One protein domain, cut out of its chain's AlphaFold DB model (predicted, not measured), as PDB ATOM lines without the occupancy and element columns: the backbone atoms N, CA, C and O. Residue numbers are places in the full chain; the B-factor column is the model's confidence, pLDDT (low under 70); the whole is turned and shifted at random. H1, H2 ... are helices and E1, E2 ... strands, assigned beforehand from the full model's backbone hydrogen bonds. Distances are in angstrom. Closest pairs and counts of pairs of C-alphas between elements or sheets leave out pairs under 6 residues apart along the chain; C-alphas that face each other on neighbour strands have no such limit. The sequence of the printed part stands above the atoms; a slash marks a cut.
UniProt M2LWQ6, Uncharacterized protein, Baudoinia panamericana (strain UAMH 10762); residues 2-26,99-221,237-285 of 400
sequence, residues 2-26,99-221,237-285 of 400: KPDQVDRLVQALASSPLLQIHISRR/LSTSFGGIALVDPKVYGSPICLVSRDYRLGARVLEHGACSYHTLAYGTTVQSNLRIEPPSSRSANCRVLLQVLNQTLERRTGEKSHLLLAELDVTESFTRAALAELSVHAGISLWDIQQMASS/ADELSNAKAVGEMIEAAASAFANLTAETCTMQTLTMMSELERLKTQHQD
ATOM      1  N   LYS A   2     238.733 271.067 305.128       77.31
ATOM      2  CA  LYS A   2     237.344 271.547 305.035       77.31
ATOM      3  C   LYS A   2     236.470 270.855 306.102       77.31
ATOM      4  O   LYS A   2     236.821 269.740 306.488       77.31
ATOM      5  N   PRO A   3     235.337 271.435 306.538       77.44
ATOM      6  CA  PRO A   3     234.400 270.772 307.457       77.44
ATOM      7  C   PRO A   3     234.009 269.358 307.001       77.44
ATOM      8  O   PRO A   3     234.231 268.402 307.736       77.44
ATOM      9  N   ASP A   4     233.608 269.206 305.734       80.94
ATOM     10  CA  ASP A   4     233.231 267.924 305.112       80.94
ATOM     11  C   ASP A   4     234.309 266.829 305.245       80.94
ATOM     12  O   ASP A   4     234.011 265.637 305.268       80.94
ATOM     13  N   GLN A   5     235.586 267.221 305.313       82.88
ATOM     14  CA  GLN A   5     236.713 266.299 305.464       82.88
ATOM     15  C   GLN A   5     236.842 265.776 306.899       82.88
ATOM     16  O   GLN A   5     237.169 264.608 307.096       82.88
ATOM     17  N   VAL A   6     236.574 266.628 307.892       82.75
ATOM     18  CA  VAL A   6     236.528 266.232 309.306       82.75
ATOM     19  C   VAL A   6     235.290 265.373 309.558       82.75
ATOM     20  O   VAL A   6     235.397 264.322 310.184       82.75
ATOM     21  N   ASP A   7     234.149 265.757 308.988       85.19
ATOM     22  CA  ASP A   7     232.895 265.004 309.063       85.19
ATOM     23  C   ASP A   7     233.040 263.576 308.518       85.19
ATOM     24  O   ASP A   7     232.603 262.632 309.175       85.19
ATOM     25  N   ARG A   8     233.717 263.383 307.376       85.81
ATOM     26  CA  ARG A   8     234.026 262.040 306.844       85.81
ATOM     27  C   ARG A   8     234.851 261.191 307.814       85.81
ATOM     28  O   ARG A   8     234.552 260.014 307.979       85.81
ATOM     29  N   LEU A   9     235.869 261.766 308.462       86.62
ATOM     30  CA  LEU A   9     236.697 261.041 309.438       86.62
ATOM     31  C   LEU A   9     235.898 260.682 310.695       86.62
ATOM     32  O   LEU A   9     236.006 259.568 311.195       86.62
ATOM     33  N   VAL A  10     235.057 261.600 311.176       87.06
ATOM     34  CA  VAL A  10     234.155 261.369 312.311       87.06
ATOM     35  C   VAL A  10     233.135 260.273 311.993       87.06
ATOM     36  O   VAL A  10     232.929 259.380 312.815       87.06
ATOM     37  N   GLN A  11     232.542 260.294 310.794       87.25
ATOM     38  CA  GLN A  11     231.639 259.249 310.308       87.25
ATOM     39  C   GLN A  11     232.342 257.893 310.211       87.25
ATOM     40  O   GLN A  11     231.842 256.910 310.755       87.25
ATOM     41  N   ALA A  12     233.521 257.846 309.582       86.62
ATOM     42  CA  ALA A  12     234.315 256.630 309.452       86.62
ATOM     43  C   ALA A  12     234.678 256.046 310.828       86.62
ATOM     44  O   ALA A  12     234.461 254.857 311.063       86.62
ATOM     45  N   LEU A  13     235.125 256.885 311.770       87.38
ATOM     46  CA  LEU A  13     235.472 256.456 313.124       87.38
ATOM     47  C   LEU A  13     234.241 255.920 313.865       87.38
ATOM     48  O   LEU A  13     234.290 254.817 314.401       87.38
ATOM     49  N   ALA A  14     233.116 256.641 313.843       85.25
ATOM     50  CA  ALA A  14     231.860 256.196 314.454       85.25
ATOM     51  C   ALA A  14     231.286 254.915 313.814       85.25
ATOM     52  O   ALA A  14     230.601 254.147 314.489       85.25
ATOM     53  N   SER A  15     231.596 254.654 312.541       85.62
ATOM     54  CA  SER A  15     231.256 253.403 311.850       85.62
ATOM     55  C   SER A  15     232.238 252.249 312.098       85.62
ATOM     56  O   SER A  15     231.963 251.131 311.667       85.62
ATOM     57  N   SER A  16     233.364 252.485 312.785       87.44
ATOM     58  CA  SER A  16     234.390 251.457 312.998       87.44
ATOM     59  C   SER A  16     233.849 250.254 313.791       87.44
ATOM     60  O   SER A  16     233.127 250.442 314.780       87.44
ATOM     61  N   PRO A  17     234.229 249.011 313.430       85.38
ATOM     62  CA  PRO A  17     233.823 247.817 314.171       85.38
ATOM     63  C   PRO A  17     234.210 247.880 315.652       85.38
ATOM     64  O   PRO A  17     233.418 247.482 316.501       85.38
ATOM     65  N   LEU A  18     235.379 248.452 315.971       86.56
ATOM     66  CA  LEU A  18     235.844 248.708 317.339       86.56
ATOM     67  C   LEU A  18     234.780 249.428 318.183       86.56
ATOM     68  O   LEU A  18     234.383 248.936 319.242       86.56
ATOM     69  N   LEU A  19     234.303 250.586 317.712       84.69
ATOM     70  CA  LEU A  19     233.341 251.395 318.458       84.69
ATOM     71  C   LEU A  19     231.942 250.791 318.421       84.69
ATOM     72  O   LEU A  19     231.260 250.807 319.445       84.69
ATOM     73  N   GLN A  20     231.524 250.196 317.302       83.00
ATOM     74  CA  GLN A  20     230.248 249.481 317.242       83.00
ATOM     75  C   GLN A  20     230.202 248.323 318.247       83.00
ATOM     76  O   GLN A  20     229.216 248.191 318.972       83.00
ATOM     77  N   ILE A  21     231.274 247.533 318.369       81.44
ATOM     78  CA  ILE A  21     231.393 246.459 319.365       81.44
ATOM     79  C   ILE A  21     231.421 247.049 320.778       81.44
ATOM     80  O   ILE A  21     230.619 246.640 321.612       81.44
ATOM     81  N   HIS A  22     232.268 248.047 321.058       81.56
ATOM     82  CA  HIS A  22     232.361 248.670 322.390       81.56
ATOM     83  C   HIS A  22     231.035 249.289 322.863       81.56
ATOM     84  O   HIS A  22     230.723 249.295 324.053       81.56
ATOM     85  N   ILE A  23     230.219 249.805 321.945       80.06
ATOM     86  CA  ILE A  23     228.975 250.518 322.269       80.06
ATOM     87  C   ILE A  23     227.768 249.576 322.297       80.06
ATOM     88  O   ILE A  23     226.886 249.768 323.134       80.06
ATOM     89  N   SER A  24     227.762 248.522 321.476       70.12
ATOM     90  CA  SER A  24     226.748 247.458 321.522       70.12
ATOM     91  C   SER A  24     227.012 246.384 322.584       70.12
ATOM     92  O   SER A  24     226.088 245.636 322.917       70.12
ATOM     93  N   ARG A  25     228.236 246.302 323.140       64.56
ATOM     94  CA  ARG A  25     228.604 245.360 324.210       64.56
ATOM     95  C   ARG A  25     227.573 245.447 325.330       64.56
ATOM     96  O   ARG A  25     227.411 246.495 325.952       64.56
ATOM     97  N   ARG A  26     226.853 244.349 325.569       58.16
ATOM     98  CA  ARG A  26     225.775 244.301 326.565       58.16
ATOM     99  C   ARG A  26     226.362 244.487 327.957       58.16
ATOM    100  O   ARG A  26     227.294 243.785 328.328       58.16
ATOM    101  N   LEU A  99     235.849 268.774 329.084       37.72
ATOM    102  CA  LEU A  99     235.078 268.563 327.860       37.72
ATOM    103  C   LEU A  99     233.601 268.856 328.129       37.72
ATOM    104  O   LEU A  99     232.982 268.222 328.988       37.72
ATOM    105  N   SER A 100     233.029 269.791 327.379       35.72
ATOM    106  CA  SER A 100     231.618 270.147 327.481       35.72
ATOM    107  C   SER A 100     230.770 269.230 326.605       35.72
ATOM    108  O   SER A 100     230.232 269.657 325.586       35.72
ATOM    109  N   THR A 101     230.604 267.970 327.021       51.06
ATOM    110  CA  THR A 101     229.574 267.088 326.447       51.06
ATOM    111  C   THR A 101     228.205 267.732 326.661       51.06
ATOM    112  O   THR A 101     227.681 267.723 327.781       51.06
ATOM    113  N   SER A 102     227.644 268.348 325.620       61.31
ATOM    114  CA  SER A 102     226.361 269.035 325.743       61.31
ATOM    115  C   SER A 102     225.233 268.009 325.859       61.31
ATOM    116  O   SER A 102     225.120 267.063 325.079       61.31
ATOM    117  N   PHE A 103     224.417 268.159 326.895       65.31
ATOM    118  CA  PHE A 103     223.320 267.248 327.175       65.31
ATOM    119  C   PHE A 103     222.213 267.423 326.119       65.31
ATOM    120  O   PHE A 103     221.647 268.508 325.994       65.31
ATOM    121  N   GLY A 104     221.924 266.372 325.345       64.25
ATOM    122  CA  GLY A 104     220.991 266.403 324.210       64.25
ATOM    123  C   GLY A 104     219.513 266.295 324.598       64.25
ATOM    124  O   GLY A 104     218.643 266.555 323.770       64.25
ATOM    125  N   GLY A 105     219.224 265.947 325.854       82.00
ATOM    126  CA  GLY A 105     217.873 265.834 326.397       82.00
ATOM    127  C   GLY A 105     217.454 264.396 326.706       82.00
ATOM    128  O   GLY A 105     218.196 263.438 326.487       82.00
ATOM    129  N   ILE A 106     216.237 264.260 327.233       87.31
ATOM    130  CA  ILE A 106     215.591 262.985 327.561       87.31
ATOM    131  C   ILE A 106     214.159 262.955 327.045       87.31
ATOM    132  O   ILE A 106     213.431 263.948 327.152       87.31
ATOM    133  N   ALA A 107     213.729 261.764 326.635       88.25
ATOM    134  CA  ALA A 107     212.324 261.411 326.499       88.25
ATOM    135  C   ALA A 107     211.981 260.127 327.274       88.25
ATOM    136  O   ALA A 107     212.786 259.203 327.380       88.25
ATOM    137  N   LEU A 108     210.755 260.053 327.791       88.88
ATOM    138  CA  LEU A 108     210.110 258.810 328.208       88.88
ATOM    139  C   LEU A 108     209.108 258.407 327.125       88.88
ATOM    140  O   LEU A 108     208.312 259.235 326.687       88.88
ATOM    141  N   VAL A 109     209.137 257.144 326.721       88.75
ATOM    142  CA  VAL A 109     208.437 256.610 325.549       88.75
ATOM    143  C   VAL A 109     207.667 255.344 325.920       88.75
ATOM    144  O   VAL A 109     208.192 254.507 326.655       88.75
ATOM    145  N   ASP A 110     206.447 255.167 325.406       85.62
ATOM    146  CA  ASP A 110     205.685 253.921 325.588       85.62
ATOM    147  C   ASP A 110     205.998 252.900 324.471       85.62
ATOM    148  O   ASP A 110     205.562 253.086 323.334       85.62
ATOM    149  N   PRO A 111     206.714 251.791 324.752       83.12
ATOM    150  CA  PRO A 111     207.010 250.759 323.758       83.12
ATOM    151  C   PRO A 111     205.807 249.865 323.414       83.12
ATOM    152  O   PRO A 111     205.914 249.048 322.501       83.12
ATOM    153  N   LYS A 112     204.686 249.952 324.147       82.31
ATOM    154  CA  LYS A 112     203.492 249.118 323.919       82.31
ATOM    155  C   LYS A 112     202.618 249.650 322.783       82.31
ATOM    156  O   LYS A 112     201.823 248.896 322.225       82.31
ATOM    157  N   VAL A 113     202.765 250.929 322.436       80.69
ATOM    158  CA  VAL A 113     202.040 251.586 321.343       80.69
ATOM    159  C   VAL A 113     202.920 251.625 320.091       80.69
ATOM    160  O   VAL A 113     204.119 251.902 320.158       80.69
ATOM    161  N   TYR A 114     202.328 251.338 318.928       76.38
ATOM    162  CA  TYR A 114     203.045 251.360 317.652       76.38
ATOM    163  C   TYR A 114     203.618 252.754 317.352       76.38
ATOM    164  O   TYR A 114     202.952 253.765 317.561       76.38
ATOM    165  N   GLY A 115     204.860 252.798 316.866       69.31
ATOM    166  CA  GLY A 115     205.609 254.043 316.669       69.31
ATOM    167  C   GLY A 115     206.156 254.666 317.956       69.31
ATOM    168  O   GLY A 115     206.739 255.737 317.880       69.31
ATOM    169  N   SER A 116     205.963 254.015 319.108       82.56
ATOM    170  CA  SER A 116     206.487 254.368 320.434       82.56
ATOM    171  C   SER A 116     206.433 255.882 320.731       82.56
ATOM    172  O   SER A 116     207.437 256.596 320.599       82.56
ATOM    173  N   PRO A 117     205.240 256.404 321.080       84.62
ATOM    174  CA  PRO A 117     205.022 257.826 321.296       84.62
ATOM    175  C   PRO A 117     205.724 258.319 322.563       84.62
ATOM    176  O   PRO A 117     205.796 257.624 323.581       84.62
ATOM    177  N   ILE A 118     206.207 259.557 322.502       85.88
ATOM    178  CA  ILE A 118     206.821 260.258 323.627       85.88
ATOM    179  C   ILE A 118     205.743 260.670 324.633       85.88
ATOM    180  O   ILE A 118     204.870 261.481 324.340       85.88
ATOM    181  N   CYS A 119     205.827 260.123 325.843       85.88
ATOM    182  CA  CYS A 119     204.940 260.435 326.960       85.88
ATOM    183  C   CYS A 119     205.422 261.651 327.759       85.88
ATOM    184  O   CYS A 119     204.609 262.414 328.269       85.88
ATOM    185  N   LEU A 120     206.737 261.825 327.905       86.94
ATOM    186  CA  LEU A 120     207.344 262.916 328.671       86.94
ATOM    187  C   LEU A 120     208.646 263.352 328.007       86.94
ATOM    188  O   LEU A 120     209.411 262.494 327.575       86.94
ATOM    189  N   VAL A 121     208.935 264.653 327.969       89.38
ATOM    190  CA  VAL A 121     210.111 265.174 327.252       89.38
ATOM    191  C   VAL A 121     210.782 266.347 327.971       89.38
ATOM    192  O   VAL A 121     210.120 267.189 328.578       89.38
ATOM    193  N   SER A 122     212.115 266.422 327.939       87.88
ATOM    194  CA  SER A 122     212.843 267.631 328.350       87.88
ATOM    195  C   SER A 122     212.744 268.697 327.253       87.88
ATOM    196  O   SER A 122     212.895 268.349 326.086       87.88
ATOM    197  N   ARG A 123     212.567 269.982 327.599       79.56
ATOM    198  CA  ARG A 123     212.302 271.073 326.628       79.56
ATOM    199  C   ARG A 123     213.300 271.164 325.464       79.56
ATOM    200  O   ARG A 123     212.915 271.552 324.366       79.56
ATOM    201  N   ASP A 124     214.556 270.795 325.696       73.31
ATOM    202  CA  ASP A 124     215.623 270.855 324.694       73.31
ATOM    203  C   ASP A 124     215.827 269.560 323.891       73.31
ATOM    204  O   ASP A 124     216.688 269.542 323.010       73.31
ATOM    205  N   TYR A 125     215.038 268.505 324.143       78.50
ATOM    206  CA  TYR A 125     215.181 267.221 323.448       78.50
ATOM    207  C   TYR A 125     214.910 267.361 321.950       78.50
ATOM    208  O   TYR A 125     213.898 267.921 321.512       78.50
ATOM    209  N   ARG A 126     215.839 266.846 321.149       71.75
ATOM    210  CA  ARG A 126     215.820 266.956 319.692       71.75
ATOM    211  C   ARG A 126     216.145 265.618 319.067       71.75
ATOM    212  O   ARG A 126     216.872 264.821 319.634       71.75
ATOM    213  N   LEU A 127     215.608 265.418 317.874       71.75
ATOM    214  CA  LEU A 127     215.839 264.252 317.044       71.75
ATOM    215  C   LEU A 127     216.182 264.773 315.644       71.75
ATOM    216  O   LEU A 127     215.298 265.093 314.842       71.75
ATOM    217  N   GLY A 128     217.470 264.936 315.355       69.12
ATOM    218  CA  GLY A 128     217.947 265.713 314.216       69.12
ATOM    219  C   GLY A 128     217.587 267.194 314.342       69.12
ATOM    220  O   GLY A 128     217.623 267.806 315.409       69.12
ATOM    221  N   ALA A 129     217.165 267.784 313.224       63.47
ATOM    222  CA  ALA A 129     216.729 269.180 313.180       63.47
ATOM    223  C   ALA A 129     215.379 269.448 313.886       63.47
ATOM    224  O   ALA A 129     215.002 270.612 314.039       63.47
ATOM    225  N   ARG A 130     214.634 268.408 314.296       69.12
ATOM    226  CA  ARG A 130     213.300 268.537 314.903       69.12
ATOM    227  C   ARG A 130     213.391 268.515 316.428       69.12
ATOM    228  O   ARG A 130     214.011 267.627 317.001       69.12
ATOM    229  N   VAL A 131     212.740 269.477 317.081       72.94
ATOM    230  CA  VAL A 131     212.368 269.352 318.500       72.94
ATOM    231  C   VAL A 131     211.237 268.331 318.561       72.94
ATOM    232  O   VAL A 131     210.324 268.407 317.736       72.94
ATOM    233  N   LEU A 132     211.318 267.361 319.470       74.50
ATOM    234  CA  LEU A 132     210.234 266.401 319.654       74.50
ATOM    235  C   LEU A 132     209.308 266.857 320.775       74.50
ATOM    236  O   LEU A 132     209.750 267.201 321.868       74.50
ATOM    237  N   GLU A 133     208.016 266.838 320.479       78.06
ATOM    238  CA  GLU A 133     206.952 267.188 321.412       78.06
ATOM    239  C   GLU A 133     206.295 265.915 321.969       78.06
ATOM    240  O   GLU A 133     206.520 264.803 321.480       78.06
ATOM    241  N   HIS A 134     205.469 266.068 323.000       79.44
ATOM    242  CA  HIS A 134     204.643 264.975 323.509       79.44
ATOM    243  C   HIS A 134     203.732 264.405 322.408       79.44
ATOM    244  O   HIS A 134     203.245 265.124 321.538       79.44
ATOM    245  N   GLY A 135     203.523 263.089 322.430       74.81
ATOM    246  CA  GLY A 135     202.771 262.363 321.408       74.81
ATOM    247  C   GLY A 135     203.525 262.138 320.092       74.81
ATOM    248  O   GLY A 135     203.047 261.367 319.261       74.81
ATOM    249  N   ALA A 136     204.708 262.733 319.889       79.94
ATOM    250  CA  ALA A 136     205.529 262.438 318.718       79.94
ATOM    251  C   ALA A 136     206.033 260.985 318.757       79.94
ATOM    252  O   ALA A 136     206.568 260.523 319.767       79.94
ATOM    253  N   CYS A 137     205.872 260.269 317.645       77.25
ATOM    254  CA  CYS A 137     206.335 258.893 317.490       77.25
ATOM    255  C   CYS A 137     207.861 258.830 317.338       77.25
ATOM    256  O   CYS A 137     208.445 259.558 316.533       77.25
ATOM    257  N   SER A 138     208.495 257.922 318.076       73.44
ATOM    258  CA  SER A 138     209.926 257.646 318.018       73.44
ATOM    259  C   SER A 138     210.150 256.145 317.801       73.44
ATOM    260  O   SER A 138     209.756 255.320 318.615       73.44
ATOM    261  N   TYR A 139     210.762 255.752 316.684       72.50
ATOM    262  CA  TYR A 139     210.901 254.336 316.312       72.50
ATOM    263  C   TYR A 139     212.087 253.670 317.025       72.50
ATOM    264  O   TYR A 139     213.066 253.265 316.403       72.50
ATOM    265  N   HIS A 140     211.996 253.567 318.352       71.94
ATOM    266  CA  HIS A 140     213.016 252.960 319.200       71.94
ATOM    267  C   HIS A 140     212.567 251.598 319.727       71.94
ATOM    268  O   HIS A 140     211.660 251.492 320.550       71.94
ATOM    269  N   THR A 141     213.250 250.544 319.285       64.38
ATOM    270  CA  THR A 141     213.044 249.175 319.759       64.38
ATOM    271  C   THR A 141     214.244 248.714 320.582       64.38
ATOM    272  O   THR A 141     215.394 248.845 320.172       64.38
ATOM    273  N   LEU A 142     213.971 248.170 321.769       68.88
ATOM    274  CA  LEU A 142     214.959 247.477 322.595       68.88
ATOM    275  C   LEU A 142     214.892 245.981 322.276       68.88
ATOM    276  O   LEU A 142     213.803 245.402 322.238       68.88
ATOM    277  N   ALA A 143     216.045 245.361 322.023       68.75
ATOM    278  CA  ALA A 143     216.118 243.941 321.689       68.75
ATOM    279  C   ALA A 143     215.539 243.055 322.811       68.75
ATOM    280  O   ALA A 143     215.688 243.334 324.002       68.75
ATOM    281  N   TYR A 144     214.880 241.950 322.451       62.91
ATOM    282  CA  TYR A 144     214.291 241.062 323.453       62.91
ATOM    283  C   TYR A 144     215.363 240.512 324.411       62.91
ATOM    284  O   TYR A 144     216.429 240.066 323.990       62.91
ATOM    285  N   GLY A 145     215.071 240.559 325.712       66.06
ATOM    286  CA  GLY A 145     216.001 240.190 326.780       66.06
ATOM    287  C   GLY A 145     216.904 241.331 327.263       66.06
ATOM    288  O   GLY A 145     217.239 241.346 328.448       66.06
ATOM    289  N   THR A 146     217.224 242.329 326.429       70.06
ATOM    290  CA  THR A 146     218.047 243.462 326.876       70.06
ATOM    291  C   THR A 146     217.244 244.417 327.761       70.06
ATOM    292  O   THR A 146     216.014 244.509 327.707       70.06
ATOM    293  N   THR A 147     217.957 245.080 328.670       71.62
ATOM    294  CA  THR A 147     217.386 245.992 329.679       71.62
ATOM    295  C   THR A 147     217.898 247.416 329.503       71.62
ATOM    296  O   THR A 147     217.201 248.370 329.843       71.62
ATOM    297  N   VAL A 148     219.090 247.544 328.919       78.69
ATOM    298  CA  VAL A 148     219.693 248.791 328.466       78.69
ATOM    299  C   VAL A 148     220.382 248.527 327.127       78.69
ATOM    300  O   VAL A 148     220.924 247.439 326.920       78.69
ATOM    301  N   GLN A 149     220.356 249.506 326.230       83.00
ATOM    302  CA  GLN A 149     221.086 249.499 324.965       83.00
ATOM    303  C   GLN A 149     221.662 250.892 324.712       83.00
ATOM    304  O   GLN A 149     220.958 251.888 324.863       83.00
ATOM    305  N   SER A 150     222.925 250.963 324.293       83.88
ATOM    306  CA  SER A 150     223.521 252.182 323.746       83.88
ATOM    307  C   SER A 150     223.757 252.041 322.251       83.88
ATOM    308  O   SER A 150     224.250 251.010 321.805       83.88
ATOM    309  N   ASN A 151     223.450 253.093 321.498       84.50
ATOM    310  CA  ASN A 151     223.751 253.211 320.076       84.50
ATOM    311  C   ASN A 151     224.433 254.564 319.820       84.50
ATOM    312  O   ASN A 151     224.118 255.552 320.488       84.50
ATOM    313  N   LEU A 152     225.329 254.632 318.834       84.81
ATOM    314  CA  LEU A 152     225.707 255.918 318.248       84.81
ATOM    315  C   LEU A 152     224.713 256.293 317.165       84.81
ATOM    316  O   LEU A 152     224.296 255.454 316.366       84.81
ATOM    317  N   ARG A 153     224.424 257.584 317.094       83.94
ATOM    318  CA  ARG A 153     223.741 258.199 315.975       83.94
ATOM    319  C   ARG A 153     224.591 259.328 315.427       83.94
ATOM    320  O   ARG A 153     225.126 260.135 316.182       83.94
ATOM    321  N   ILE A 154     224.659 259.401 314.106       84.50
ATOM    322  CA  ILE A 154     225.266 260.516 313.395       84.50
ATOM    323  C   ILE A 154     224.129 261.357 312.819       84.50
ATOM    324  O   ILE A 154     223.243 260.836 312.141       84.50
ATOM    325  N   GLU A 155     224.141 262.654 313.103       82.31
ATOM    326  CA  GLU A 155     223.248 263.628 312.487       82.31
ATOM    327  C   GLU A 155     224.016 264.388 311.398       82.31
ATOM    328  O   GLU A 155     225.112 264.887 311.679       82.31
ATOM    329  N   PRO A 156     223.477 264.494 310.169       79.06
ATOM    330  CA  PRO A 156     224.116 265.259 309.107       79.06
ATOM    331  C   PRO A 156     224.115 266.767 309.427       79.06
ATOM    332  O   PRO A 156     223.331 267.220 310.272       79.06
ATOM    333  N   PRO A 157     224.941 267.568 308.727       78.06
ATOM    334  CA  PRO A 157     224.931 269.018 308.864       78.06
ATOM    335  C   PRO A 157     223.528 269.577 308.613       78.06
ATOM    336  O   PRO A 157     222.775 269.099 307.763       78.06
ATOM    337  N   SER A 158     223.158 270.601 309.374       73.44
ATOM    338  CA  SER A 158     221.818 271.186 309.354       73.44
ATOM    339  C   SER A 158     221.891 272.704 309.489       73.44
ATOM    340  O   SER A 158     222.935 273.266 309.804       73.44
ATOM    341  N   SER A 159     220.762 273.397 309.345       63.38
ATOM    342  CA  SER A 159     220.685 274.858 309.532       63.38
ATOM    343  C   SER A 159     221.123 275.358 310.921       63.38
ATOM    344  O   SER A 159     221.239 276.565 311.121       63.38
ATOM    345  N   ARG A 160     221.358 274.451 311.883       62.22
ATOM    346  CA  ARG A 160     221.865 274.734 313.235       62.22
ATOM    347  C   ARG A 160     223.286 274.227 313.504       62.22
ATOM    348  O   ARG A 160     223.862 274.635 314.505       62.22
ATOM    349  N   SER A 161     223.839 273.356 312.658       67.19
ATOM    350  CA  SER A 161     225.187 272.795 312.818       67.19
ATOM    351  C   SER A 161     225.865 272.692 311.459       67.19
ATOM    352  O   SER A 161     225.405 271.943 310.601       67.19
ATOM    353  N   ALA A 162     226.962 273.428 311.279       69.44
ATOM    354  CA  ALA A 162     227.754 273.394 310.048       69.44
ATOM    355  C   ALA A 162     228.465 272.045 309.822       69.44
ATOM    356  O   ALA A 162     228.805 271.730 308.687       69.44
ATOM    357  N   ASN A 163     228.648 271.267 310.893       79.31
ATOM    358  CA  ASN A 163     229.331 269.975 310.903       79.31
ATOM    359  C   ASN A 163     228.351 268.861 311.311       79.31
ATOM    360  O   ASN A 163     227.311 269.128 311.932       79.31
ATOM    361  N   CYS A 164     228.718 267.612 311.036       82.00
ATOM    362  CA  CYS A 164     228.051 266.430 311.571       82.00
ATOM    363  C   CYS A 164     228.096 266.420 313.104       82.00
ATOM    364  O   CYS A 164     229.102 266.792 313.712       82.00
ATOM    365  N   ARG A 165     227.022 265.934 313.737       83.31
ATOM    366  CA  ARG A 165     226.984 265.695 315.189       83.31
ATOM    367  C   ARG A 165     226.955 264.204 315.477       83.31
ATOM    368  O   ARG A 165     226.254 263.458 314.797       83.31
ATOM    369  N   VAL A 166     227.690 263.777 316.496       85.06
ATOM    370  CA  VAL A 166     227.664 262.405 317.010       85.06
ATOM    371  C   VAL A 166     226.966 262.418 318.360       85.06
ATOM    372  O   VAL A 166     227.445 263.034 319.313       85.06
ATOM    373  N   LEU A 167     225.827 261.736 318.430       86.38
ATOM    374  CA  LEU A 167     225.025 261.594 319.635       86.38
ATOM    375  C   LEU A 167     225.121 260.156 320.152       86.38
ATOM    376  O   LEU A 167     224.874 259.200 319.413       86.38
ATOM    377  N   LEU A 168     225.443 260.000 321.433       86.56
ATOM    378  CA  LEU A 168     225.280 258.737 322.145       86.56
ATOM    379  C   LEU A 168     223.826 258.653 322.627       86.56
ATOM    380  O   LEU A 168     223.413 259.427 323.491       86.56
ATOM    381  N   GLN A 169     223.063 257.713 322.071       87.25
ATOM    382  CA  GLN A 169     221.706 257.397 322.513       87.25
ATOM    383  C   GLN A 169     221.768 256.259 323.536       87.25
ATOM    384  O   GLN A 169     222.263 255.174 323.224       87.25
ATOM    385  N   VAL A 170     221.247 256.480 324.743       87.50
ATOM    386  CA  VAL A 170     221.126 255.465 325.799       87.50
ATOM    387  C   VAL A 170     219.648 255.166 326.041       87.50
ATOM    388  O   VAL A 170     218.893 256.029 326.484       87.50
ATOM    389  N   LEU A 171     219.240 253.929 325.760       87.88
ATOM    390  CA  LEU A 171     217.877 253.431 325.906       87.88
ATOM    391  C   LEU A 171     217.794 252.521 327.132       87.88
ATOM    392  O   LEU A 171     218.308 251.405 327.104       87.88
ATOM    393  N   ASN A 172     217.117 252.963 328.189       88.62
ATOM    394  CA  ASN A 172     216.906 252.186 329.409       88.62
ATOM    395  C   ASN A 172     215.458 251.710 329.536       88.62
ATOM    396  O   ASN A 172     214.520 252.495 329.401       88.62
ATOM    397  N   GLN A 173     215.255 250.453 329.918       87.69
ATOM    398  CA  GLN A 173     213.936 249.958 330.289       87.69
ATOM    399  C   GLN A 173     213.567 250.351 331.726       87.69
ATOM    400  O   GLN A 173     214.297 250.078 332.684       87.69
ATOM    401  N   THR A 174     212.399 250.972 331.879       88.94
ATOM    402  CA  THR A 174     211.859 251.384 333.179       88.94
ATOM    403  C   THR A 174     210.939 250.320 333.776       88.94
ATOM    404  O   THR A 174     210.117 249.710 333.078       88.94
ATOM    405  N   LEU A 175     211.040 250.123 335.090       87.81
ATOM    406  CA  LEU A 175     210.112 249.301 335.861       87.81
ATOM    407  C   LEU A 175     209.110 250.188 336.601       87.81
ATOM    408  O   LEU A 175     209.494 251.166 337.244       87.81
ATOM    409  N   GLU A 176     207.828 249.833 336.540       86.38
ATOM    410  CA  GLU A 176     206.809 250.421 337.409       86.38
ATOM    411  C   GLU A 176     206.985 249.880 338.833       86.38
ATOM    412  O   GLU A 176     206.907 248.679 339.084       86.38
ATOM    413  N   ARG A 177     207.166 250.774 339.805       79.19
ATOM    414  CA  ARG A 177     207.506 250.408 341.187       79.19
ATOM    415  C   ARG A 177     206.409 249.629 341.928       79.19
ATOM    416  O   ARG A 177     206.706 248.933 342.897       79.19
ATOM    417  N   ARG A 178     205.139 249.773 341.531       78.62
ATOM    418  CA  ARG A 178     203.993 249.122 342.197       78.62
ATOM    419  C   ARG A 178     203.852 247.650 341.807       78.62
ATOM    420  O   ARG A 178     203.555 246.823 342.664       78.62
ATOM    421  N   THR A 179     204.023 247.344 340.527       79.81
ATOM    422  CA  THR A 179     203.840 246.010 339.934       79.81
ATOM    423  C   THR A 179     205.178 245.267 339.816       79.81
ATOM    424  O   THR A 179     205.268 244.060 340.055       79.81
ATOM    425  N   GLY A 180     206.256 246.007 339.542       75.75
ATOM    426  CA  GLY A 180     207.540 245.486 339.078       75.75
ATOM    427  C   GLY A 180     207.551 245.185 337.577       75.75
ATOM    428  O   GLY A 180     208.486 244.545 337.103       75.75
ATOM    429  N   GLU A 181     206.518 245.594 336.836       83.88
ATOM    430  CA  GLU A 181     206.410 245.332 335.404       83.88
ATOM    431  C   GLU A 181     207.197 246.341 334.566       83.88
ATOM    432  O   GLU A 181     207.361 247.512 334.915       83.88
ATOM    433  N   LYS A 182     207.659 245.870 333.406       85.31
ATOM    434  CA  LYS A 182     208.289 246.693 332.374       85.31
ATOM    435  C   LYS A 182     207.226 247.622 331.780       85.31
ATOM    436  O   LYS A 182     206.215 247.155 331.249       85.31
ATOM    437  N   SER A 183     207.440 248.932 331.904       84.00
ATOM    438  CA  SER A 183     206.448 249.945 331.518       84.00
ATOM    439  C   SER A 183     206.899 250.734 330.290       84.00
ATOM    440  O   SER A 183     206.465 250.413 329.189       84.00
ATOM    441  N   HIS A 184     207.806 251.690 330.471       88.12
ATOM    442  CA  HIS A 184     208.257 252.636 329.450       88.12
ATOM    443  C   HIS A 184     209.743 252.445 329.113       88.12
ATOM    444  O   HIS A 184     210.480 251.779 329.852       88.12
ATOM    445  N   LEU A 185     210.203 253.092 328.046       88.50
ATOM    446  CA  LEU A 185     211.617 253.271 327.725       88.50
ATOM    447  C   LEU A 185     212.035 254.707 328.049       88.50
ATOM    448  O   LEU A 185     211.337 255.650 327.685       88.50
ATOM    449  N   LEU A 186     213.165 254.875 328.730       89.31
ATOM    450  CA  LEU A 186     213.811 256.168 328.928       89.31
ATOM    451  C   LEU A 186     214.941 256.308 327.905       89.31
ATOM    452  O   LEU A 186     215.894 255.529 327.931       89.31
ATOM    453  N   LEU A 187     214.823 257.297 327.029       88.25
ATOM    454  CA  LEU A 187     215.838 257.703 326.067       88.25
ATOM    455  C   LEU A 187     216.626 258.867 326.669       88.25
ATOM    456  O   LEU A 187     216.023 259.868 327.047       88.25
ATOM    457  N   ALA A 188     217.947 258.753 326.745       88.19
ATOM    458  CA  ALA A 188     218.845 259.866 327.045       88.19
ATOM    459  C   ALA A 188     219.795 260.074 325.861       88.19
ATOM    460  O   ALA A 188     220.398 259.113 325.383       88.19
ATOM    461  N   GLU A 189     219.929 261.314 325.395       86.69
ATOM    462  CA  GLU A 189     220.849 261.675 324.316       86.69
ATOM    463  C   GLU A 189     221.945 262.614 324.807       86.69
ATOM    464  O   GLU A 189     221.707 263.559 325.562       86.69
ATOM    465  N   LEU A 190     223.175 262.335 324.378       86.38
ATOM    466  CA  LEU A 190     224.384 263.011 324.832       86.38
ATOM    467  C   LEU A 190     225.230 263.382 323.619       86.38
ATOM    468  O   LEU A 190     225.578 262.506 322.827       86.38
ATOM    469  N   ASP A 191     225.572 264.661 323.474       85.19
ATOM    470  CA  ASP A 191     226.478 265.100 322.417       85.19
ATOM    471  C   ASP A 191     227.922 264.742 322.782       85.19
ATOM    472  O   ASP A 191     228.457 265.184 323.803       85.19
ATOM    473  N   VAL A 192     228.536 263.923 321.931       87.00
ATOM    474  CA  VAL A 192     229.915 263.433 322.058       87.00
ATOM    475  C   VAL A 192     230.786 263.877 320.873       87.00
ATOM    476  O   VAL A 192     231.912 263.406 320.715       87.00
ATOM    477  N   THR A 193     230.298 264.818 320.054       86.69
ATOM    478  CA  THR A 193     230.967 265.299 318.830       86.69
ATOM    479  C   THR A 193     232.382 265.826 319.098       86.69
ATOM    480  O   THR A 193     233.290 265.579 318.304       86.69
ATOM    481  N   GLU A 194     232.617 266.504 320.227       85.56
ATOM    482  CA  GLU A 194     233.952 267.006 320.601       85.56
ATOM    483  C   GLU A 194     234.966 265.881 320.874       85.56
ATOM    484  O   GLU A 194     236.117 265.971 320.440       85.56
ATOM    485  N   SER A 195     234.556 264.805 321.554       86.19
ATOM    486  CA  SER A 195     235.431 263.650 321.801       86.19
ATOM    487  C   SER A 195     235.715 262.896 320.496       86.19
ATOM    488  O   SER A 195     236.867 262.569 320.217       86.19
ATOM    489  N   PHE A 196     234.696 262.715 319.644       88.44
ATOM    490  CA  PHE A 196     234.829 262.056 318.338       88.44
ATOM    491  C   PHE A 196     235.711 262.820 317.350       88.44
ATOM    492  O   PHE A 196     236.581 262.223 316.722       88.44
ATOM    493  N   THR A 197     235.530 264.137 317.223       88.19
ATOM    494  CA  THR A 197     236.384 264.977 316.363       88.19
ATOM    495  C   THR A 197     237.838 264.952 316.830       88.19
ATOM    496  O   THR A 197     238.743 264.822 316.005       88.19
ATOM    497  N   ARG A 198     238.088 264.999 318.146       87.38
ATOM    498  CA  ARG A 198     239.442 264.904 318.708       87.38
ATOM    499  C   ARG A 198     240.093 263.544 318.452       87.38
ATOM    500  O   ARG A 198     241.255 263.511 318.056       87.38
ATOM    501  N   ALA A 199     239.360 262.450 318.657       87.25
ATOM    502  CA  ALA A 199     239.844 261.099 318.383       87.25
ATOM    503  C   ALA A 199     240.144 260.905 316.885       87.25
ATOM    504  O   ALA A 199     241.250 260.514 316.529       87.25
ATOM    505  N   ALA A 200     239.224 261.296 315.998       87.56
ATOM    506  CA  ALA A 200     239.389 261.168 314.549       87.56
ATOM    507  C   ALA A 200     240.599 261.952 314.002       87.56
ATOM    508  O   ALA A 200     241.316 261.460 313.130       87.56
ATOM    509  N   LEU A 201     240.870 263.148 314.540       87.94
ATOM    510  CA  LEU A 201     242.073 263.917 314.198       87.94
ATOM    511  C   LEU A 201     243.356 263.285 314.765       87.94
ATOM    512  O   LEU A 201     244.401 263.363 314.121       87.94
ATOM    513  N   ALA A 202     243.298 262.640 315.937       86.81
ATOM    514  CA  ALA A 202     244.434 261.916 316.504       86.81
ATOM    515  C   ALA A 202     244.801 260.686 315.659       86.81
ATOM    516  O   ALA A 202     245.968 260.535 315.298       86.81
ATOM    517  N   GLU A 203     243.821 259.873 315.258       88.38
ATOM    518  CA  GLU A 203     244.047 258.750 314.337       88.38
ATOM    519  C   GLU A 203     244.608 259.229 312.986       88.38
ATOM    520  O   GLU A 203     245.581 258.663 312.487       88.38
ATOM    521  N   LEU A 204     244.072 260.325 312.421       87.25
ATOM    522  CA  LEU A 204     244.614 260.940 311.200       87.25
ATOM    523  C   LEU A 204     246.088 261.345 311.369       87.25
ATOM    524  O   LEU A 204     246.889 261.096 310.470       87.25
ATOM    525  N   SER A 205     246.456 261.950 312.504       86.06
ATOM    526  CA  SER A 205     247.834 262.393 312.762       86.06
ATOM    527  C   SER A 205     248.832 261.231 312.789       86.06
ATOM    528  O   SER A 205     249.918 261.333 312.219       86.06
ATOM    529  N   VAL A 206     248.434 260.093 313.366       85.94
ATOM    530  CA  VAL A 206     249.261 258.879 313.412       85.94
ATOM    531  C   VAL A 206     249.311 258.191 312.049       85.94
ATOM    532  O   VAL A 206     250.388 257.779 311.628       85.94
ATOM    533  N   HIS A 207     248.190 258.121 311.325       84.38
ATOM    534  CA  HIS A 207     248.144 257.506 309.995       84.38
ATOM    535  C   HIS A 207     248.944 258.292 308.944       84.38
ATOM    536  O   HIS A 207     249.660 257.699 308.142       84.38
ATOM    537  N   ALA A 208     248.847 259.625 308.953       82.50
ATOM    538  CA  ALA A 208     249.554 260.488 308.008       82.50
ATOM    539  C   ALA A 208     251.010 260.791 308.419       82.50
ATOM    540  O   ALA A 208     251.780 261.289 307.602       82.50
ATOM    541  N   GLY A 209     251.389 260.543 309.680       78.00
ATOM    542  CA  GLY A 209     252.690 260.949 310.228       78.00
ATOM    543  C   GLY A 209     252.864 262.472 310.362       78.00
ATOM    544  O   GLY A 209     253.990 262.955 310.456       78.00
ATOM    545  N   ILE A 210     251.762 263.230 310.356       79.06
ATOM    546  CA  ILE A 210     251.726 264.699 310.426       79.06
ATOM    547  C   ILE A 210     251.299 265.106 311.838       79.06
ATOM    548  O   ILE A 210     250.399 264.491 312.409       79.06
ATOM    549  N   SER A 211     251.895 266.154 312.417       73.81
ATOM    550  CA  SER A 211     251.511 266.565 313.770       73.81
ATOM    551  C   SER A 211     250.073 267.105 313.819       73.81
ATOM    552  O   SER A 211     249.590 267.769 312.899       73.81
ATOM    553  N   LEU A 212     249.387 266.868 314.945       65.94
ATOM    554  CA  LEU A 212     248.052 267.426 315.214       65.94
ATOM    555  C   LEU A 212     248.002 268.952 315.059       65.94
ATOM    556  O   LEU A 212     246.977 269.498 314.653       65.94
ATOM    557  N   TRP A 213     249.103 269.631 315.381       65.06
ATOM    558  CA  TRP A 213     249.222 271.080 315.280       65.06
ATOM    559  C   TRP A 213     249.213 271.543 313.820       65.06
ATOM    560  O   TRP A 213     248.453 272.443 313.471       65.06
ATOM    561  N   ASP A 214     249.966 270.874 312.946       66.38
ATOM    562  CA  ASP A 214     250.021 271.211 311.519       66.38
ATOM    563  C   ASP A 214     248.667 270.946 310.839       66.38
ATOM    564  O   ASP A 214     248.190 271.756 310.045       66.38
ATOM    565  N   ILE A 215     247.981 269.861 311.221       65.31
ATOM    566  CA  ILE A 215     246.617 269.545 310.763       65.31
ATOM    567  C   ILE A 215     245.624 270.649 311.179       65.31
ATOM    568  O   ILE A 215     244.792 271.079 310.373       65.31
ATOM    569  N   GLN A 216     245.728 271.157 312.413       60.59
ATOM    570  CA  GLN A 216     244.906 272.270 312.909       60.59
ATOM    571  C   GLN A 216     245.235 273.602 312.214       60.59
ATOM    572  O   GLN A 216     244.318 274.367 311.898       60.59
ATOM    573  N   GLN A 217     246.505 273.867 311.893       59.38
ATOM    574  CA  GLN A 217     246.898 275.032 311.092       59.38
ATOM    575  C   GLN A 217     246.356 274.948 309.657       59.38
ATOM    576  O   GLN A 217     245.761 275.905 309.164       59.38
ATOM    577  N   MET A 218     246.411 273.777 309.013       58.28
ATOM    578  CA  MET A 218     245.781 273.562 307.702       58.28
ATOM    579  C   MET A 218     244.252 273.736 307.731       58.28
ATOM    580  O   MET A 218     243.643 273.990 306.690       58.28
ATOM    581  N   ALA A 219     243.591 273.548 308.879       52.19
ATOM    582  CA  ALA A 219     242.158 273.812 309.061       52.19
ATOM    583  C   ALA A 219     241.826 275.294 309.311       52.19
ATOM    584  O   ALA A 219     240.686 275.697 309.097       52.19
ATOM    585  N   SER A 220     242.808 276.099 309.720       45.66
ATOM    586  CA  SER A 220     242.646 277.517 310.064       45.66
ATOM    587  C   SER A 220     243.291 278.480 309.059       45.66
ATOM    588  O   SER A 220     243.324 279.682 309.315       45.66
ATOM    589  N   SER A 221     243.737 277.982 307.895       40.25
ATOM    590  CA  SER A 221     244.181 278.831 306.785       40.25
ATOM    591  C   SER A 221     243.074 279.832 306.414       40.25
ATOM    592  O   SER A 221     241.982 279.407 306.010       40.25
ATOM    593  N   ALA A 237     246.769 276.020 290.808       78.25
ATOM    594  CA  ALA A 237     247.078 274.630 290.476       78.25
ATOM    595  C   ALA A 237     247.754 273.900 291.649       78.25
ATOM    596  O   ALA A 237     247.392 272.758 291.944       78.25
ATOM    597  N   ASP A 238     248.664 274.573 292.355       78.19
ATOM    598  CA  ASP A 238     249.325 274.057 293.554       78.19
ATOM    599  C   ASP A 238     248.326 273.889 294.712       78.19
ATOM    600  O   ASP A 238     248.300 272.841 295.357       78.19
ATOM    601  N   GLU A 239     247.425 274.852 294.936       79.81
ATOM    602  CA  GLU A 239     246.322 274.736 295.901       79.81
ATOM    603  C   GLU A 239     245.395 273.553 295.594       79.81
ATOM    604  O   GLU A 239     245.036 272.797 296.500       79.81
ATOM    605  N   LEU A 240     245.014 273.357 294.327       79.56
ATOM    606  CA  LEU A 240     244.174 272.233 293.902       79.56
ATOM    607  C   LEU A 240     244.899 270.888 294.046       79.56
ATOM    608  O   LEU A 240     244.285 269.911 294.483       79.56
ATOM    609  N   SER A 241     246.196 270.837 293.735       79.44
ATOM    610  CA  SER A 241     247.044 269.655 293.929       79.44
ATOM    611  C   SER A 241     247.154 269.290 295.413       79.44
ATOM    612  O   SER A 241     246.856 268.160 295.805       79.44
ATOM    613  N   ASN A 242     247.449 270.274 296.268       79.94
ATOM    614  CA  ASN A 242     247.499 270.112 297.720       79.94
ATOM    615  C   ASN A 242     246.138 269.692 298.296       79.94
ATOM    616  O   ASN A 242     246.066 268.792 299.133       79.94
ATOM    617  N   ALA A 243     245.035 270.279 297.822       77.75
ATOM    618  CA  ALA A 243     243.688 269.895 298.238       77.75
ATOM    619  C   ALA A 243     243.339 268.445 297.853       77.75
ATOM    620  O   ALA A 243     242.660 267.763 298.626       77.75
ATOM    621  N   LYS A 244     243.819 267.965 296.694       81.62
ATOM    622  CA  LYS A 244     243.681 266.567 296.258       81.62
ATOM    623  C   LYS A 244     244.514 265.625 297.126       81.62
ATOM    624  O   LYS A 244     243.954 264.667 297.647       81.62
ATOM    625  N   ALA A 245     245.791 265.933 297.357       81.19
ATOM    626  CA  ALA A 245     246.672 265.135 298.215       81.19
ATOM    627  C   ALA A 245     246.132 265.021 299.653       81.19
ATOM    628  O   ALA A 245     246.099 263.935 300.227       81.19
ATOM    629  N   VAL A 246     245.620 266.121 300.219       81.12
ATOM    630  CA  VAL A 246     244.927 266.104 301.518       81.12
ATOM    631  C   VAL A 246     243.682 265.214 301.467       81.12
ATOM    632  O   VAL A 246     243.478 264.423 302.383       81.12
ATOM    633  N   GLY A 247     242.876 265.293 300.402       82.94
ATOM    634  CA  GLY A 247     241.722 264.412 300.190       82.94
ATOM    635  C   GLY A 247     242.085 262.923 300.177       82.94
ATOM    636  O   GLY A 247     241.459 262.145 300.892       82.94
ATOM    637  N   GLU A 248     243.131 262.547 299.443       85.06
ATOM    638  CA  GLU A 248     243.626 261.166 299.361       85.06
ATOM    639  C   GLU A 248     244.138 260.656 300.721       85.06
ATOM    640  O   GLU A 248     243.801 259.541 301.118       85.06
ATOM    641  N   MET A 249     244.860 261.484 301.492       85.75
ATOM    642  CA  MET A 249     245.276 261.133 302.863       85.75
ATOM    643  C   MET A 249     244.083 260.900 303.804       85.75
ATOM    644  O   MET A 249     244.120 259.998 304.641       85.75
ATOM    645  N   ILE A 250     243.018 261.695 303.673       86.69
ATOM    646  CA  ILE A 250     241.794 261.543 304.474       86.69
ATOM    647  C   ILE A 250     241.063 260.251 304.123       86.69
ATOM    648  O   ILE A 250     240.601 259.554 305.022       86.69
ATOM    649  N   GLU A 251     240.939 259.930 302.835       87.12
ATOM    650  CA  GLU A 251     240.259 258.714 302.381       87.12
ATOM    651  C   GLU A 251     241.054 257.454 302.766       87.12
ATOM    652  O   GLU A 251     240.461 256.480 303.235       87.12
ATOM    653  N   ALA A 252     242.390 257.510 302.711       87.00
ATOM    654  CA  ALA A 252     243.263 256.465 303.248       87.00
ATOM    655  C   ALA A 252     243.048 256.262 304.760       87.00
ATOM    656  O   ALA A 252     242.730 255.147 305.183       87.00
ATOM    657  N   ALA A 253     243.108 257.332 305.564       86.88
ATOM    658  CA  ALA A 253     242.887 257.257 307.009       86.88
ATOM    659  C   ALA A 253     241.476 256.749 307.363       86.88
ATOM    660  O   ALA A 253     241.336 255.836 308.173       86.88
ATOM    661  N   ALA A 254     240.436 257.263 306.702       88.38
ATOM    662  CA  ALA A 254     239.058 256.813 306.888       88.38
ATOM    663  C   ALA A 254     238.884 255.316 306.569       88.38
ATOM    664  O   ALA A 254     238.175 254.617 307.290       88.38
ATOM    665  N   SER A 255     239.563 254.801 305.535       88.31
ATOM    666  CA  SER A 255     239.562 253.364 305.226       88.31
ATOM    667  C   SER A 255     240.305 252.534 306.281       88.31
ATOM    668  O   SER A 255     239.862 251.440 306.634       88.31
ATOM    669  N   ALA A 256     241.387 253.071 306.854       88.38
ATOM    670  CA  ALA A 256     242.137 252.420 307.924       88.38
ATOM    671  C   ALA A 256     241.317 252.289 309.220       88.38
ATOM    672  O   ALA A 256     241.511 251.327 309.963       88.38
ATOM    673  N   PHE A 257     240.352 253.188 309.466       88.88
ATOM    674  CA  PHE A 257     239.498 253.144 310.661       88.88
ATOM    675  C   PHE A 257     238.640 251.873 310.756       88.88
ATOM    676  O   PHE A 257     238.293 251.450 311.858       88.88
ATOM    677  N   ALA A 258     238.351 251.210 309.629       86.12
ATOM    678  CA  ALA A 258     237.664 249.917 309.614       86.12
ATOM    679  C   ALA A 258     238.485 248.782 310.264       86.12
ATOM    680  O   ALA A 258     237.903 247.814 310.750       86.12
ATOM    681  N   ASN A 259     239.816 248.919 310.307       87.44
ATOM    682  CA  ASN A 259     240.757 247.918 310.821       87.44
ATOM    683  C   ASN A 259     241.365 248.301 312.188       87.44
ATOM    684  O   ASN A 259     242.331 247.674 312.627       87.44
ATOM    685  N   LEU A 260     240.838 249.331 312.860       86.81
ATOM    686  CA  LEU A 260     241.300 249.720 314.195       86.81
ATOM    687  C   LEU A 260     240.988 248.630 315.226       86.81
ATOM    688  O   LEU A 260     239.868 248.126 315.308       86.81
ATOM    689  N   THR A 261     241.977 248.320 316.061       87.75
ATOM    690  CA  THR A 261     241.852 247.435 317.222       87.75
ATOM    691  C   THR A 261     242.246 248.196 318.487       87.75
ATOM    692  O   THR A 261     242.833 249.278 318.426       87.75
ATOM    693  N   ALA A 262     241.941 247.636 319.661       83.25
ATOM    694  CA  ALA A 262     242.308 248.249 320.939       83.25
ATOM    695  C   ALA A 262     243.834 248.403 321.126       83.25
ATOM    696  O   ALA A 262     244.263 249.213 321.939       83.25
ATOM    697  N   GLU A 263     244.636 247.650 320.367       85.31
ATOM    698  CA  GLU A 263     246.103 247.698 320.385       85.31
ATOM    699  C   GLU A 263     246.685 248.708 319.382       85.31
ATOM    700  O   GLU A 263     247.793 249.196 319.588       85.31
ATOM    701  N   THR A 264     245.963 249.015 318.294       85.56
ATOM    702  CA  THR A 264     246.453 249.885 317.207       85.56
ATOM    703  C   THR A 264     245.899 251.306 317.243       85.56
ATOM    704  O   THR A 264     246.505 252.197 316.652       85.56
ATOM    705  N   CYS A 265     244.774 251.537 317.925       88.25
ATOM    706  CA  CYS A 265     244.191 252.871 318.057       88.25
ATOM    707  C   CYS A 265     244.982 253.786 319.009       88.25
ATOM    708  O   CYS A 265     245.695 253.349 319.915       88.25
ATOM    709  N   THR A 266     244.840 255.094 318.812       89.81
ATOM    710  CA  THR A 266     245.491 256.105 319.644       89.81
ATOM    711  C   THR A 266     244.917 256.164 321.057       89.81
ATOM    712  O   THR A 266     243.737 255.898 321.306       89.81
ATOM    713  N   MET A 267     245.734 256.673 321.985       89.00
ATOM    714  CA  MET A 267     245.302 256.992 323.350       89.00
ATOM    715  C   MET A 267     244.043 257.868 323.399       89.00
ATOM    716  O   MET A 267     243.263 257.721 324.330       89.00
ATOM    717  N   GLN A 268     243.801 258.732 322.405       89.00
ATOM    718  CA  GLN A 268     242.628 259.611 322.414       89.00
ATOM    719  C   GLN A 268     241.342 258.857 322.051       89.00
ATOM    720  O   GLN A 268     240.293 259.132 322.631       89.00
ATOM    721  N   THR A 269     241.429 257.858 321.169       88.06
ATOM    722  CA  THR A 269     240.330 256.916 320.907       88.06
ATOM    723  C   THR A 269     240.059 256.040 322.130       88.06
ATOM    724  O   THR A 269     238.902 255.888 322.516       88.06
ATOM    725  N   LEU A 270     241.100 255.548 322.816       88.75
ATOM    726  CA  LEU A 270     240.944 254.816 324.084       88.75
ATOM    727  C   LEU A 270     240.294 255.678 325.183       88.75
ATOM    728  O   LEU A 270     239.360 255.227 325.850       88.75
ATOM    729  N   THR A 271     240.732 256.931 325.350       89.44
ATOM    730  CA  THR A 271     240.126 257.882 326.295       89.44
ATOM    731  C   THR A 271     238.667 258.153 325.940       89.44
ATOM    732  O   THR A 271     237.816 258.055 326.817       89.44
ATOM    733  N   MET A 272     238.343 258.385 324.664       90.06
ATOM    734  CA  MET A 272     236.958 258.531 324.205       90.06
ATOM    735  C   MET A 272     236.113 257.280 324.503       90.06
ATOM    736  O   MET A 272     234.987 257.408 324.975       90.06
ATOM    737  N   MET A 273     236.627 256.063 324.289       89.06
ATOM    738  CA  MET A 273     235.900 254.835 324.650       89.06
ATOM    739  C   MET A 273     235.618 254.745 326.156       89.06
ATOM    740  O   MET A 273     234.531 254.313 326.551       89.06
ATOM    741  N   SER A 274     236.566 255.176 326.994       87.38
ATOM    742  CA  SER A 274     236.392 255.260 328.448       87.38
ATOM    743  C   SER A 274     235.382 256.346 328.850       87.38
ATOM    744  O   SER A 274     234.520 256.097 329.692       87.38
ATOM    745  N   GLU A 275     235.406 257.514 328.200       86.69
ATOM    746  CA  GLU A 275     234.405 258.574 328.377       86.69
ATOM    747  C   GLU A 275     232.997 258.088 328.021       86.69
ATOM    748  O   GLU A 275     232.063 258.319 328.788       86.69
ATOM    749  N   LEU A 276     232.842 257.365 326.906       87.19
ATOM    750  CA  LEU A 276     231.570 256.754 326.519       87.19
ATOM    751  C   LEU A 276     231.094 255.762 327.589       87.19
ATOM    752  O   LEU A 276     229.929 255.806 327.970       87.19
ATOM    753  N   GLU A 277     231.978 254.927 328.141       85.56
ATOM    754  CA  GLU A 277     231.630 253.999 329.230       85.56
ATOM    755  C   GLU A 277     231.211 254.725 330.523       85.56
ATOM    756  O   GLU A 277     230.232 254.356 331.181       85.56
ATOM    757  N   ARG A 278     231.886 255.830 330.854       85.19
ATOM    758  CA  ARG A 278     231.519 256.706 331.976       85.19
ATOM    759  C   ARG A 278     230.156 257.377 331.759       85.19
ATOM    760  O   ARG A 278     229.365 257.484 332.693       85.19
ATOM    761  N   LEU A 279     229.850 257.808 330.535       85.38
ATOM    762  CA  LEU A 279     228.553 258.399 330.183       85.38
ATOM    763  C   LEU A 279     227.414 257.370 330.233       85.38
ATOM    764  O   LEU A 279     226.341 257.683 330.750       85.38
ATOM    765  N   LYS A 280     227.653 256.144 329.749       84.62
ATOM    766  CA  LYS A 280     226.719 255.010 329.844       84.62
ATOM    767  C   LYS A 280     226.352 254.713 331.304       84.62
ATOM    768  O   LYS A 280     225.176 254.752 331.662       84.62
ATOM    769  N   THR A 281     227.359 254.493 332.154       82.94
ATOM    770  CA  THR A 281     227.174 254.196 333.589       82.94
ATOM    771  C   THR A 281     226.511 255.348 334.351       82.94
ATOM    772  O   THR A 281     225.669 255.111 335.211       82.94
ATOM    773  N   GLN A 282     226.783 256.606 333.986       85.12
ATOM    774  CA  GLN A 282     226.097 257.773 334.558       85.12
ATOM    775  C   GLN A 282     224.578 257.796 334.278       85.12
ATOM    776  O   GLN A 282     223.827 258.346 335.084       85.12
ATOM    777  N   HIS A 283     224.110 257.196 333.177       86.56
ATOM    778  CA  HIS A 283     222.694 257.200 332.771       86.56
ATOM    779  C   HIS A 283     221.959 255.876 333.051       86.56
ATOM    780  O   HIS A 283     220.818 255.690 332.626       86.56
ATOM    781  N   GLN A 284     222.600 254.961 333.776       84.00
ATOM    782  CA  GLN A 284     222.106 253.622 334.107       84.00
ATOM    783  C   GLN A 284     221.163 253.605 335.322       84.00
ATOM    784  O   GLN A 284     220.123 252.941 335.310       84.00
ATOM    785  N   ASP A 285     221.522 254.325 336.385       87.50
ATOM    786  CA  ASP A 285     220.779 254.343 337.644       87.50
ATOM    787  C   ASP A 285     219.961 255.624 337.763       87.50
ATOM    788  O   ASP A 285     220.506 256.716 337.904       87.50
TER     789      ASP A 285
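AT A GLANCE: This is residues 2 to 26, 99 to 221 and 237 to 285 of the 400 residues of an uncharacterized protein of Baudoinia panamericana (strain UAMH 10762) (UniProt M2LWQ6). A long, twisted five-stranded sheet makes one end of an elongated body, and a cluster of helices, H1, H3, H4 and H5, makes the other; H2 and H6 reach back from the cluster's end to the sheet near E3 and E4. H5, the longest helix, lies beside H1, crosses H3, and sticks out with residues 237 to 242. The 197 printed residues hold six named helices and five named strands, in the order H1 H2 E1 E2 E3 E4 E5 H3 H4 H5 H6, of mixed class. The sheet is antiparallel, in the order E2 E1 E5 E4 E3. The whole is compact, with a radius of gyration of the C-alphas of 19.1 A, and spans 69 by 38 by 27 A.

IN THESE COORDINATES: The sheet holds E1, residues 103 to 109, 18.4 A; E2, residues 118 to 121; E3, residues 148 to 155, 22.1 A; E4, residues 165 to 176, 33.7 A; and E5, residues 182 to 191, 27.7 A. The helices are H1, residues 3 to 14, 16.4 A, with C-alpha 3 at (234.400, 270.772, 307.457); H2, residues 17 to 24; H3, residues 193 to 208, 22.0 A; H4, residues 212 to 220; H5, residues 237 to 259, 34.2 A; and H6, residues 267 to 282, 22.2 A, with C-alpha 282 at (226.097, 257.773, 334.558).

HOW THE PARTS SIT: E3, E4 and E5 form a meander, each strand the antiparallel neighbour of the one before; N 153 and O 167 are 2.9 A apart, N 170 and O 188 2.8 A. E1 is the antiparallel neighbour of E5, with N 107 and O 187 within hydrogen-bond range at 3.0 A, and of E2, with N 108 and O 120 within hydrogen-bond range at 2.8 A. H2 is on the sheet at a height of 6.8 A, over none of its strands, but only just: 2 of its 8 C-alphas fall on E3. H1, H3 and H6 only graze the sheet; H4 and H5 are not on it. H3 touches H6, closest C-alphas Ala 199 and Thr 269, 4.9 A, at a shallow tilt of 21 degrees, opposite ways. H3 touches H1 about perpendicular, 88 degrees, closest C-alphas Val 10 and Ala 200, 5.7 A. H1 touches H5 at a shallow tilt of 12 degrees, the same way, closest C-alphas Ala 12 and Ala 254, 5.4 A. H4 touches H3, closest C-alphas Ser 205 and Leu 212, 5.6 A. Every O i to N i+4 pair is within hydrogen-bond range in H1, H2, H3, H4 and H6, and 17 of 19 in H5.

THE WHOLE: The C-alphas farthest apart, of Arg 178 and Ala 237, are 72.0 A apart. Residues 27 to 98 and 222 to 236 are not printed; the C-alpha gaps are 26.0 A and 17.1 A. The link from E2 to E3 is long, 26 residues. Mean pLDDT of the printed part is 80.1; 31 residues are under 70, among them 99 to 104 and 212 to 221.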